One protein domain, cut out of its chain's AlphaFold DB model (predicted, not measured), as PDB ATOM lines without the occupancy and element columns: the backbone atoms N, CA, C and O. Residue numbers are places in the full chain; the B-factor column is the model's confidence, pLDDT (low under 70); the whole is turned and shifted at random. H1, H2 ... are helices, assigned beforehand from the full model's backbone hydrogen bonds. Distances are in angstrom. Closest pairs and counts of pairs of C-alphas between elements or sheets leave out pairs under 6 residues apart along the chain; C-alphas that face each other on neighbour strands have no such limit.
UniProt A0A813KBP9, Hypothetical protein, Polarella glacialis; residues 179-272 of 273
ATOM      1  N   ASP A 179     140.165 196.233  73.376       57.47
ATOM      2  CA  ASP A 179     140.490 194.860  73.769       57.47
ATOM      3  C   ASP A 179     141.722 194.286  73.035       57.47
ATOM      4  O   ASP A 179     142.391 193.404  73.578       57.47
ATOM      5  N   GLU A 180     142.098 194.790  71.850       59.31
ATOM      6  CA  GLU A 180     143.263 194.261  71.111       59.31
ATOM      7  C   GLU A 180     144.610 194.671  71.721       59.31
ATOM      8  O   GLU A 180     145.483 193.816  71.888       59.31
ATOM      9  N   ALA A 181     144.754 195.918  72.187       62.78
ATOM     10  CA  ALA A 181     145.953 196.345  72.921       62.78
ATOM     11  C   ALA A 181     146.160 195.517  74.211       62.78
ATOM     12  O   ALA A 181     147.282 195.226  74.623       62.78
ATOM     13  N   SER A 182     145.064 195.055  74.823       71.88
ATOM     14  CA  SER A 182     145.098 194.163  75.987       71.88
ATOM     15  C   SER A 182     145.598 192.751  75.637       71.88
ATOM     16  O   SER A 182     146.236 192.083  76.462       71.88
ATOM     17  N   ALA A 183     145.360 192.284  74.406       86.94
ATOM     18  CA  ALA A 183     145.752 190.949  73.962       86.94
ATOM     19  C   ALA A 183     147.269 190.829  73.741       86.94
ATOM     20  O   ALA A 183     147.861 189.829  74.161       86.94
ATOM     21  N   ALA A 184     147.904 191.844  73.141       89.69
ATOM     22  CA  ALA A 184     149.354 191.877  72.948       89.69
ATOM     23  C   ALA A 184     150.080 191.890  74.299       89.69
ATOM     24  O   ALA A 184     150.863 190.982  74.586       89.69
ATOM     25  N   SER A 185     149.713 192.823  75.180       90.38
ATOM     26  CA  SER A 185     150.232 192.908  76.547       90.38
ATOM     27  C   SER A 185     150.068 191.592  77.332       90.38
ATOM     28  O   SER A 185     151.033 191.089  77.912       90.38
ATOM     29  N   SER A 186     148.894 190.948  77.284       93.19
ATOM     30  CA  SER A 186     148.672 189.647  77.945       93.19
ATOM     31  C   SER A 186     149.571 188.536  77.384       93.19
ATOM     32  O   SER A 186     150.041 187.659  78.116       93.19
ATOM     33  N   ARG A 187     149.832 188.559  76.072       94.94
ATOM     34  CA  ARG A 187     150.704 187.588  75.407       94.94
ATOM     35  C   ARG A 187     152.177 187.824  75.742       94.94
ATOM     36  O   ARG A 187     152.895 186.843  75.936       94.94
ATOM     37  N   VAL A 188     152.609 189.080  75.884       96.31
ATOM     38  CA  VAL A 188     153.950 189.432  76.385       96.31
ATOM     39  C   VAL A 188     154.160 188.860  77.787       96.31
ATOM     40  O   VAL A 188     155.162 188.186  78.024       96.31
ATOM     41  N   GLU A 189     153.203 189.037  78.703       97.00
ATOM     42  CA  GLU A 189     153.312 188.487  80.064       97.00
ATOM     43  C   GLU A 189     153.379 186.953  80.078       97.00
ATOM     44  O   GLU A 189     154.156 186.364  80.837       97.00
ATOM     45  N   MET A 190     152.617 186.293  79.201       97.38
ATOM     46  CA  MET A 190     152.680 184.841  79.029       97.38
ATOM     47  C   MET A 190     154.065 184.386  78.540       97.38
ATOM     48  O   MET A 190     154.607 183.419  79.077       97.38
ATOM     49  N   LEU A 191     154.656 185.082  77.559       97.75
ATOM     50  CA  LEU A 191     155.992 184.770  77.037       97.75
ATOM     51  C   LEU A 191     157.092 185.006  78.082       97.75
ATOM     52  O   LEU A 191     157.967 184.162  78.255       97.75
ATOM     53  N   LEU A 192     157.038 186.110  78.829       97.94
ATOM     54  CA  LEU A 192     158.021 186.407  79.880       97.94
ATOM     55  C   LEU A 192     157.922 185.457  81.085       97.94
ATOM     56  O   LEU A 192     158.875 185.319  81.852       97.94
ATOM     57  N   SER A 193     156.786 184.774  81.242       97.81
ATOM     58  CA  SER A 193     156.580 183.762  82.282       97.81
ATOM     59  C   SER A 193     157.171 182.388  81.935       97.81
ATOM     60  O   SER A 193     157.306 181.546  82.826       97.81
ATOM     61  N   MET A 194     157.525 182.137  80.670       98.25
ATOM     62  CA  MET A 194     158.153 180.887  80.225       98.25
ATOM     63  C   MET A 194     159.663 181.064  79.993       98.25
ATOM     64  O   MET A 194     160.135 182.182  79.777       98.25
ATOM     65  N   PRO A 195     160.464 179.983  80.029       98.06
ATOM     66  CA  PRO A 195     161.878 180.054  79.684       98.06
ATOM     67  C   PRO A 195     162.078 180.585  78.261       98.06
ATOM     68  O   PRO A 195     161.401 180.149  77.333       98.06
ATOM     69  N   PHE A 196     163.079 181.446  78.059       97.62
ATOM     70  CA  PHE A 196     163.351 182.084  76.764       97.62
ATOM     71  C   PHE A 196     163.417 181.108  75.572       97.62
ATOM     72  O   PHE A 196     162.914 181.390  74.488       97.62
ATOM     73  N   LYS A 197     163.989 179.913  75.774       97.44
ATOM     74  CA  LYS A 197     164.055 178.880  74.725       97.44
ATOM     75  C   LYS A 197     162.677 178.369  74.299       97.44
ATOM     76  O   LYS A 197     162.487 178.112  73.118       97.44
ATOM     77  N   GLU A 198     161.749 178.234  75.241       97.94
ATOM     78  CA  GLU A 198     160.368 177.813  74.983       97.94
ATOM     79  C   GLU A 198     159.588 178.942  74.298       97.94
ATOM     80  O   GLU A 198     158.920 178.708  73.295       97.94
ATOM     81  N   ALA A 199     159.796 180.191  74.730       97.75
ATOM     82  CA  ALA A 199     159.225 181.366  74.070       97.75
ATOM     83  C   ALA A 199     159.625 181.473  72.587       97.75
ATOM     84  O   ALA A 199     158.795 181.808  71.745       97.75
ATOM     85  N   LEU A 200     160.877 181.145  72.238       97.25
ATOM     86  CA  LEU A 200     161.335 181.100  70.843       97.25
ATOM     87  C   LEU A 200     160.672 179.987  70.017       97.25
ATOM     88  O   LEU A 200     160.576 180.102  68.790       97.25
ATOM     89  N   GLU A 201     160.258 178.891  70.648       97.25
ATOM     90  CA  GLU A 201     159.538 177.807  69.977       97.25
ATOM     91  C   GLU A 201     158.072 178.194  69.746       97.25
ATOM     92  O   GLU A 201     157.579 178.023  68.629       97.25
ATOM     93  N   GLU A 202     157.433 178.812  70.739       96.44
ATOM     94  CA  GLU A 202     156.025 179.227  70.704       96.44
ATOM     95  C   GLU A 202     155.764 180.497  69.867       96.44
ATOM     96  O   GLU A 202     154.690 180.638  69.282       96.44
ATOM     97  N   CYS A 203     156.729 181.421  69.755       96.50
ATOM     98  CA  CYS A 203     156.582 182.675  69.004       96.50
ATOM     99  C   CYS A 203     157.522 182.732  67.788       96.50
ATOM    100  O   CYS A 203     158.747 182.847  67.911       96.50
ATOM    101  N   GLU A 204     156.948 182.651  66.585       94.88
ATOM    102  CA  GLU A 204     157.705 182.684  65.327       94.88
ATOM    103  C   GLU A 204     158.267 184.082  65.035       94.88
ATOM    104  O   GLU A 204     159.378 184.204  64.518       94.88
ATOM    105  N   GLU A 205     157.539 185.128  65.418       93.94
ATOM    106  CA  GLU A 205     157.904 186.532  65.255       93.94
ATOM    107  C   GLU A 205     159.168 186.859  66.056       93.94
ATOM    108  O   GLU A 205     160.158 187.328  65.486       93.94
ATOM    109  N   LEU A 206     159.193 186.491  67.343       95.69
ATOM    110  CA  LEU A 206     160.368 186.623  68.207       95.69
ATOM    111  C   LEU A 206     161.557 185.833  67.654       95.69
ATOM    112  O   LEU A 206     162.677 186.339  67.568       95.69
ATOM    113  N   ARG A 207     161.323 184.596  67.202       96.06
ATOM    114  CA  ARG A 207     162.372 183.763  66.599       96.06
ATOM    115  C   ARG A 207     162.950 184.393  65.338       96.06
ATOM    116  O   ARG A 207     164.161 184.330  65.128       96.06
ATOM    117  N   ARG A 208     162.101 184.978  64.494       94.06
ATOM    118  CA  ARG A 208     162.505 185.662  63.263       94.06
ATOM    119  C   ARG A 208     163.268 186.949  63.560       94.06
ATOM    120  O   ARG A 208     164.223 187.238  62.843       94.06
ATOM    121  N   PHE A 209     162.873 187.680  64.599       94.06
ATOM    122  CA  PHE A 209     163.569 188.876  65.060       94.06
ATOM    123  C   PHE A 209     164.982 188.546  65.545       94.06
ATOM    124  O   PHE A 209     165.951 189.107  65.035       94.06
ATOM    125  N   VAL A 210     165.106 187.568  66.448       94.81
ATOM    126  CA  VAL A 210     166.404 187.144  66.990       94.81
ATOM    127  C   VAL A 210     167.285 186.550  65.889       94.81
ATOM    128  O   VAL A 210     168.451 186.904  65.778       94.81
ATOM    129  N   ARG A 211     166.740 185.693  65.014       94.75
ATOM    130  CA  ARG A 211     167.496 185.010  63.943       94.75
ATOM    131  C   ARG A 211     167.419 185.716  62.592       94.75
ATOM    132  O   ARG A 211     167.380 185.048  61.555       94.75
ATOM    133  N   ASN A 212     167.356 187.042  62.582       93.00
ATOM    134  CA  ASN A 212     167.223 187.788  61.339       93.00
ATOM    135  C   ASN A 212     168.425 187.506  60.409       93.00
ATOM    136  O   ASN A 212     169.547 187.889  60.739       93.00
ATOM    137  N   PRO A 213     168.225 186.892  59.224       82.12
ATOM    138  CA  PRO A 213     169.326 186.516  58.334       82.12
ATOM    139  C   PRO A 213     170.049 187.717  57.712       82.12
ATOM    140  O   PRO A 213     171.115 187.548  57.126       82.12
ATOM    141  N   ALA A 214     169.474 188.921  57.804       90.88
ATOM    142  CA  ALA A 214     170.135 190.151  57.383       90.88
ATOM    143  C   ALA A 214     171.167 190.659  58.408       90.88
ATOM    144  O   ALA A 214     171.976 191.522  58.069       90.88
ATOM    145  N   ARG A 215     171.140 190.149  59.648       90.69
ATOM    146  CA  ARG A 215     172.051 190.539  60.729       90.69
ATOM    147  C   ARG A 215     173.298 189.630  60.729       90.69
ATOM    148  O   ARG A 215     173.171 188.429  60.479       90.69
ATOM    149  N   PRO A 216     174.506 190.159  61.005       92.56
ATOM    150  CA  PRO A 216     175.691 189.338  61.238       92.56
ATOM    151  C   PRO A 216     175.477 188.285  62.343       92.56
ATOM    152  O   PRO A 216     174.720 188.491  63.294       92.56
ATOM    153  N   GLU A 217     176.170 187.144  62.248       89.75
ATOM    154  CA  GLU A 217     176.043 186.062  63.242       89.75
ATOM    155  C   GLU A 217     176.520 186.496  64.641       89.75
ATOM    156  O   GLU A 217     175.971 186.045  65.646       89.75
ATOM    157  N   ALA A 218     177.527 187.376  64.709       86.94
ATOM    158  CA  ALA A 218     178.040 187.917  65.969       86.94
ATOM    159  C   ALA A 218     176.945 188.694  66.719       86.94
ATOM    160  O   ALA A 218     176.604 188.336  67.842       86.94
ATOM    161  N   ASP A 219     176.316 189.649  66.040       89.25
ATOM    162  CA  ASP A 219     175.255 190.493  66.592       89.25
ATOM    163  C   ASP A 219     173.999 189.685  66.957       89.25
ATOM    164  O   ASP A 219     173.231 190.084  67.825       89.25
ATOM    165  N   THR A 220     173.755 188.555  66.283       92.69
ATOM    166  CA  THR A 220     172.659 187.636  66.637       92.69
ATOM    167  C   THR A 220     172.905 186.968  67.991       92.69
ATOM    168  O   THR A 220     171.987 186.855  68.798       92.69
ATOM    169  N   LYS A 221     174.143 186.529  68.256       93.56
ATOM    170  CA  LYS A 221     174.516 185.891  69.530       93.56
ATOM    171  C   LYS A 221     174.528 186.881  70.687       93.56
ATOM    172  O   LYS A 221     174.130 186.522  71.788       93.56
ATOM    173  N   GLU A 222     174.995 188.096  70.428       94.06
ATOM    174  CA  GLU A 222     174.977 189.187  71.401       94.06
ATOM    175  C   GLU A 222     173.539 189.554  71.779       94.06
ATOM    176  O   GLU A 222     173.205 189.554  72.959       94.06
ATOM    177  N   LEU A 223     172.661 189.712  70.782       94.50
ATOM    178  CA  LEU A 223     171.238 189.954  71.013       94.50
ATOM    179  C   LEU A 223     170.581 188.812  71.805       94.50
ATOM    180  O   LEU A 223     169.804 189.056  72.719       94.50
ATOM    181  N   GLU A 224     170.896 187.552  71.493       95.75
ATOM    182  CA  GLU A 224     170.373 186.406  72.251       95.75
ATOM    183  C   GLU A 224     170.824 186.431  73.723       95.75
ATOM    184  O   GLU A 224     170.040 186.097  74.614       95.75
ATOM    185  N   ALA A 225     172.069 186.841  73.988       95.44
ATOM    186  CA  ALA A 225     172.600 186.974  75.341       95.44
ATOM    187  C   ALA A 225     171.917 188.110  76.116       95.44
ATOM    188  O   ALA A 225     171.519 187.899  77.259       95.44
ATOM    189  N   GLU A 226     171.718 189.265  75.477       95.19
ATOM    190  CA  GLU A 226     171.019 190.415  76.059       95.19
ATOM    191  C   GLU A 226     169.568 190.069  76.418       95.19
ATOM    192  O   GLU A 226     169.098 190.373  77.517       95.19
ATOM    193  N   PHE A 227     168.869 189.360  75.523       96.56
ATOM    194  CA  PHE A 227     167.527 188.861  75.806       96.56
ATOM    195  C   PHE A 227     167.541 187.912  77.002       96.56
ATOM    196  O   PHE A 227     166.726 188.082  77.896       96.56
ATOM    197  N   LEU A 228     168.466 186.947  77.053       96.56
ATOM    198  CA  LEU A 228     168.571 185.996  78.165       96.56
ATOM    199  C   LEU A 228     168.846 186.663  79.517       96.56
ATOM    200  O   LEU A 228     168.311 186.205  80.524       96.56
ATOM    201  N   GLU A 229     169.673 187.706  79.543       96.62
ATOM    202  CA  GLU A 229     169.989 188.468  80.755       96.62
ATOM    203  C   GLU A 229     168.764 189.217  81.291       96.62
ATOM    204  O   GLU A 229     168.521 189.236  82.497       96.62
ATOM    205  N   ASN A 230     167.949 189.763  80.387       97.38
ATOM    206  CA  ASN A 230     166.777 190.566  80.727       97.38
ATOM    207  C   ASN A 230     165.459 189.764  80.744       97.38
ATOM    208  O   ASN A 230     164.401 190.319  81.054       97.38
ATOM    209  N   TRP A 231     165.494 188.461  80.436       97.88
ATOM    210  CA  TRP A 231     164.299 187.620  80.342       97.88
ATOM    211  C   TRP A 231     163.765 187.235  81.722       97.88
ATOM    212  O   TRP A 231     164.181 186.246  82.330       97.88
ATOM    213  N   SER A 232     162.794 187.997  82.213       97.19
ATOM    214  CA  SER A 232     162.078 187.674  83.445       97.19
ATOM    215  C   SER A 232     160.639 188.200  83.413       97.19
ATOM    216  O   SER A 232     160.327 189.088  82.618       97.19
ATOM    217  N   PRO A 233     159.751 187.728  84.307       96.38
ATOM    218  CA  PRO A 233     158.427 188.327  84.480       96.38
ATOM    219  C   PRO A 233     158.486 189.824  84.830       96.38
ATOM    220  O   PRO A 233     157.558 190.564  84.526       96.38
ATOM    221  N   GLU A 234     159.588 190.288  85.426       96.62
ATOM    222  CA  GLU A 234     159.860 191.694  85.756       96.62
ATOM    223  C   GLU A 234     160.790 192.357  84.725       96.62
ATOM    224  O   GLU A 234     161.501 193.306  85.048       96.62
ATOM    225  N   ALA A 235     160.800 191.849  83.486       96.31
ATOM    226  CA  ALA A 235     161.630 192.373  82.409       96.31
ATOM    227  C   ALA A 235     161.532 193.903  82.285       96.31
ATOM    228  O   ALA A 235     160.433 194.459  82.451       96.31
ATOM    229  N   PRO A 236     162.653 194.568  81.941       97.00
ATOM    230  CA  PRO A 236     162.691 196.008  81.739       97.00
ATOM    231  C   PRO A 236     161.680 196.441  80.673       97.00
ATOM    232  O   PRO A 236     161.319 195.673  79.773       97.00
ATOM    233  N   LYS A 237     161.199 197.683  80.793       94.44
ATOM    234  CA  LYS A 237     160.120 198.208  79.948       94.44
ATOM    235  C   LYS A 237     160.497 198.151  78.467       94.44
ATOM    236  O   LYS A 237     159.679 197.779  77.644       94.44
ATOM    237  N   GLU A 238     161.752 198.423  78.154       94.75
ATOM    238  CA  GLU A 238     162.303 198.416  76.805       94.75
ATOM    239  C   GLU A 238     162.147 197.042  76.136       94.75
ATOM    240  O   GLU A 238     161.781 196.959  74.966       94.75
ATOM    241  N   LEU A 239     162.354 195.952  76.885       96.12
ATOM    242  CA  LEU A 239     162.148 194.597  76.370       96.12
ATOM    243  C   LEU A 239     160.660 194.311  76.136       96.12
ATOM    244  O   LEU A 239     160.303 193.681  75.141       96.12
ATOM    245  N   ARG A 240     159.792 194.775  77.042       96.00
ATOM    246  CA  ARG A 240     158.334 194.635  76.906       96.00
ATOM    247  C   ARG A 240     157.816 195.390  75.684       96.00
ATOM    248  O   ARG A 240     157.071 194.796  74.916       96.00
ATOM    249  N   ASP A 241     158.272 196.622  75.478       92.94
ATOM    250  CA  ASP A 241     157.895 197.467  74.342       92.94
ATOM    251  C   ASP A 241     158.308 196.795  73.011       92.94
ATOM    252  O   ASP A 241     157.503 196.703  72.088       92.94
ATOM    253  N   VAL A 242     159.518 196.220  72.929       94.62
ATOM    254  CA  VAL A 242     159.972 195.462  71.740       94.62
ATOM    255  C   VAL A 242     159.130 194.204  71.506       94.62
ATOM    256  O   VAL A 242     158.813 193.873  70.364       94.62
ATOM    257  N   LEU A 243     158.772 193.468  72.563       95.50
ATOM    258  CA  LEU A 243     157.922 192.281  72.438       95.50
ATOM    259  C   LEU A 243     156.493 192.643  72.022       95.50
ATOM    260  O   LEU A 243     155.897 191.916  71.233       95.50
ATOM    261  N   GLU A 244     155.955 193.750  72.531       93.06
ATOM    262  CA  GLU A 244     154.645 194.267  72.142       93.06
ATOM    263  C   GLU A 244     154.650 194.698  70.671       93.06
ATOM    264  O   GLU A 244     153.793 194.250  69.917       93.06
ATOM    265  N   GLU A 245     155.679 195.424  70.224       91.75
ATOM    266  CA  GLU A 245     155.867 195.785  68.812       91.75
ATOM    267  C   GLU A 245     155.977 194.544  67.910       91.75
ATOM    268  O   GLU A 245     155.416 194.506  66.821       91.75
ATOM    269  N   LEU A 246     156.665 193.486  68.349       93.00
ATOM    270  CA  LEU A 246     156.784 192.251  67.566       93.00
ATOM    271  C   LEU A 246     155.479 191.457  67.461       93.00
ATOM    272  O   LEU A 246     155.282 190.748  66.472       93.00
ATOM    273  N   LEU A 247     154.633 191.518  68.490       92.56
ATOM    274  CA  LEU A 247     153.371 190.779  68.552       92.56
ATOM    275  C   LEU A 247     152.200 191.556  67.952       92.56
ATOM    276  O   LEU A 247     151.227 190.924  67.537       92.56
ATOM    277  N   ASP A 248     152.303 192.881  67.896       88.94
ATOM    278  CA  ASP A 248     151.324 193.762  67.281       88.94
ATOM    279  C   ASP A 248     151.853 194.312  65.937       88.94
ATOM    280  O   ASP A 248     152.612 195.288  65.891       88.94
ATOM    281  N   PRO A 249     151.456 193.701  64.806       78.75
ATOM    282  CA  PRO A 249     151.914 194.130  63.492       78.75
ATOM    283  C   PRO A 249     151.451 195.547  63.120       78.75
ATOM    284  O   PRO A 249     152.087 196.157  62.258       78.75
ATOM    285  N   GLU A 250     150.383 196.081  63.726       78.50
ATOM    286  CA  GLU A 250     149.959 197.464  63.479       78.50
ATOM    287  C   GLU A 250     150.899 198.455  64.167       78.50
ATOM    288  O   GLU A 250     151.304 199.450  63.555       78.50
ATOM    289  N   VAL A 251     151.335 198.146  65.393       75.88
ATOM    290  CA  VAL A 251     152.340 198.941  66.113       75.88
ATOM    291  C   VAL A 251     153.679 198.905  65.374       75.88
ATOM    292  O   VAL A 251     154.259 199.963  65.121       75.88
ATOM    293  N   ALA A 252     154.127 197.727  64.925       75.12
ATOM    294  CA  ALA A 252     155.339 197.607  64.109       75.12
ATOM    295  C   ALA A 252     155.245 198.389  62.791       75.12
ATOM    296  O   ALA A 252     156.217 199.019  62.364       75.12
ATOM    297  N   ALA A 253     154.085 198.362  62.124       74.31
ATOM    298  CA  ALA A 253     153.873 199.119  60.895       74.31
ATOM    299  C   ALA A 253     153.955 200.631  61.151       74.31
ATOM    300  O   ALA A 253     154.675 201.325  60.432       74.31
ATOM    301  N   SER A 254     153.301 201.127  62.206       77.75
ATOM    302  CA  SER A 254     153.357 202.541  62.590       77.75
ATOM    303  C   SER A 254     154.782 202.985  62.940       77.75
ATOM    304  O   SER A 254     155.251 204.011  62.449       77.75
ATOM    305  N   ALA A 255     155.512 202.194  63.733       73.44
ATOM    306  CA  ALA A 255     156.893 202.498  64.112       73.44
ATOM    307  C   ALA A 255     157.836 202.510  62.894       73.44
ATOM    308  O   ALA A 255     158.696 203.389  62.759       73.44
ATOM    309  N   ALA A 256     157.650 201.572  61.960       77.69
ATOM    310  CA  ALA A 256     158.403 201.534  60.711       77.69
ATOM    311  C   ALA A 256     158.125 202.762  59.826       77.69
ATOM    312  O   ALA A 256     159.059 203.301  59.219       77.69
ATOM    313  N   GLU A 257     156.875 203.228  59.764       84.00
ATOM    314  CA  GLU A 257     156.496 204.446  59.040       84.00
ATOM    315  C   GLU A 257     157.139 205.697  59.649       84.00
ATOM    316  O   GLU A 257     157.739 206.492  58.918       84.00
ATOM    317  N   ASP A 258     157.103 205.841  60.974       84.44
ATOM    318  CA  ASP A 258     157.724 206.969  61.674       84.44
ATOM    319  C   ASP A 258     159.245 206.987  61.487       84.44
ATOM    320  O   ASP A 258     159.835 208.027  61.167       84.44
ATOM    321  N   GLN A 259     159.899 205.826  61.576       80.62
ATOM    322  CA  GLN A 259     161.335 205.725  61.334       80.62
ATOM    323  C   GLN A 259     161.691 206.037  59.870       80.62
ATOM    324  O   GLN A 259     162.707 206.689  59.594       80.62
ATOM    325  N   ALA A 260     160.874 205.591  58.911       85.94
ATOM    326  CA  ALA A 260     161.063 205.902  57.498       85.94
ATOM    327  C   ALA A 260     160.896 207.404  57.229       85.94
ATOM    328  O   ALA A 260     161.706 207.996  56.507       85.94
ATOM    329  N   ARG A 261     159.893 208.031  57.849       91.75
ATOM    330  CA  ARG A 261     159.643 209.470  57.762       91.75
ATOM    331  C   ARG A 261     160.811 210.275  58.320       91.75
ATOM    332  O   ARG A 261     161.302 211.171  57.635       91.75
ATOM    333  N   PHE A 262     161.313 209.907  59.496       91.44
ATOM    334  CA  PHE A 262     162.482 210.546  60.102       91.44
ATOM    335  C   PHE A 262     163.719 210.457  59.195       91.44
ATOM    336  O   PHE A 262     164.397 211.456  58.947       91.44
ATOM    337  N   LYS A 263     163.989 209.277  58.618       87.94
ATOM    338  CA  LYS A 263     165.099 209.087  57.667       87.94
ATOM    339  C   LYS A 263     164.943 209.957  56.414       87.94
ATOM    340  O   LYS A 263     165.935 210.513  55.939       87.94
ATOM    341  N   GLN A 264     163.724 210.104  55.887       92.56
ATOM    342  CA  GLN A 264     163.458 210.999  54.755       92.56
ATOM    343  C   GLN A 264     163.692 212.469  55.116       92.56
ATOM    344  O   GLN A 264     164.300 213.195  54.331       92.56
ATOM    345  N   GLU A 265     163.258 212.906  56.297       92.25
ATOM    346  CA  GLU A 265     163.436 214.284  56.762       92.25
ATOM    347  C   GLU A 265     164.914 214.632  56.986       92.25
ATOM    348  O   GLU A 265     165.392 215.671  56.519       92.25
ATOM    349  N   MET A 266     165.675 213.721  57.597       93.44
ATOM    350  CA  MET A 266     167.125 213.855  57.753       93.44
ATOM    351  C   MET A 266     167.844 213.901  56.400       93.44
ATOM    352  O   MET A 266     168.706 214.753  56.180       93.44
ATOM    353  N   SER A 267     167.461 213.034  55.458       92.62
ATOM    354  CA  SER A 267     168.024 213.036  54.103       92.62
ATOM    355  C   SER A 267     167.703 214.328  53.340       92.62
ATOM    356  O   SER A 267     168.572 214.879  52.656       92.62
ATOM    357  N   ALA A 268     166.485 214.855  53.487       93.50
ATOM    358  CA  ALA A 268     166.072 216.113  52.876       93.50
ATOM    359  C   ALA A 268     166.820 217.316  53.468       93.50
ATOM    360  O   ALA A 268     167.193 218.224  52.726       93.50
ATOM    361  N   THR A 269     167.065 217.309  54.780       92.06
ATOM    362  CA  THR A 269     167.834 218.350  55.477       92.06
ATOM    363  C   THR A 269     169.296 218.341  55.033       92.06
ATOM    364  O   THR A 269     169.818 219.379  54.638       92.06
ATOM    365  N   MET A 270     169.921 217.162  54.977       88.62
ATOM    366  CA  MET A 270     171.300 216.993  54.496       88.62
ATOM    367  C   MET A 270     171.475 217.402  53.027       88.62
ATOM    368  O   MET A 270     172.529 217.898  52.655       88.62
ATOM    369  N   SER A 271     170.450 217.235  52.187       90.69
ATOM    370  CA  SER A 271     170.513 217.612  50.764       90.69
ATOM    371  C   SER A 271     170.381 219.122  50.509       90.69
ATOM    372  O   SER A 271     170.515 219.558  49.366       90.69
ATOM    373  N   ARG A 272     170.040 219.917  51.532       86.38
ATOM    374  CA  ARG A 272     169.895 221.380  51.436       86.38
ATOM    375  C   ARG A 272     171.135 222.149  51.905       86.38
ATOM    376  O   ARG A 272     171.164 223.362  51.710       86.38
TER     377      ARG A 272
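This is residues 179 to 272 of the 273 residues of the protein "Hypothetical protein" of Polarella glacialis (UniProt A0A813KBP9). A compact head of five crossed helices, H1 to H5, with a long helical arm: H6 starts beside the end of H5, and residues 256 to 272 stick out. H1 and H3 pack on H5, and H2 makes a corner with H3. The printed part has 94 residues, with six named helices, H1 to H6 along the chain, and no named strand; the class is all helix. The whole is loose, with a radius of gyration of the C-alphas of 15.6 A, and spans 51 by 38 by 22 A.

H1, residues 179 to 192, touches H5, residues 237 to 247, with residues 184 to 188 alone, at a steep tilt of 64 degrees, opposite ways; the closest C-alphas, of Ala 184 and Glu 244, are 5.9 A apart. H2, residues 196 to 202, touches H3, residues 204 to 210, only at the corner, the closest C-alphas being those of Leu 200 and Arg 207, 5.1 A apart. H3 touches H5 at a steep tilt of 48 degrees, with the C-alphas of Glu 205 and Leu 246 closest at 6.3 A. H4, residues 217 to 230, only just touches H3, with 3 pairs of C-alphas within 8 A, the closest Val 210 and Thr 220 at 6.3 A. H6, residues 249 to 270, touches H5 only at the corner, the C-alphas of Glu 245 and Ala 252 closest at 5.1 A. In the six helices every O i to N i+4 pair is within hydrogen-bond range.

H1 begins at C-alpha 179 (140.490, 194.860, 73.769) and measures 20.4 A, H4 20.3 A, H5 15.2 A. H6 measures 31.3 A and ends at C-alpha 270 (171.300, 216.993, 54.496).

The C-alphas farthest apart, of Met 194 and Arg 272, are 51.1 A apart. The printed part has no cut, and no link is long. Residues 179 to 181 have pLDDT under 70.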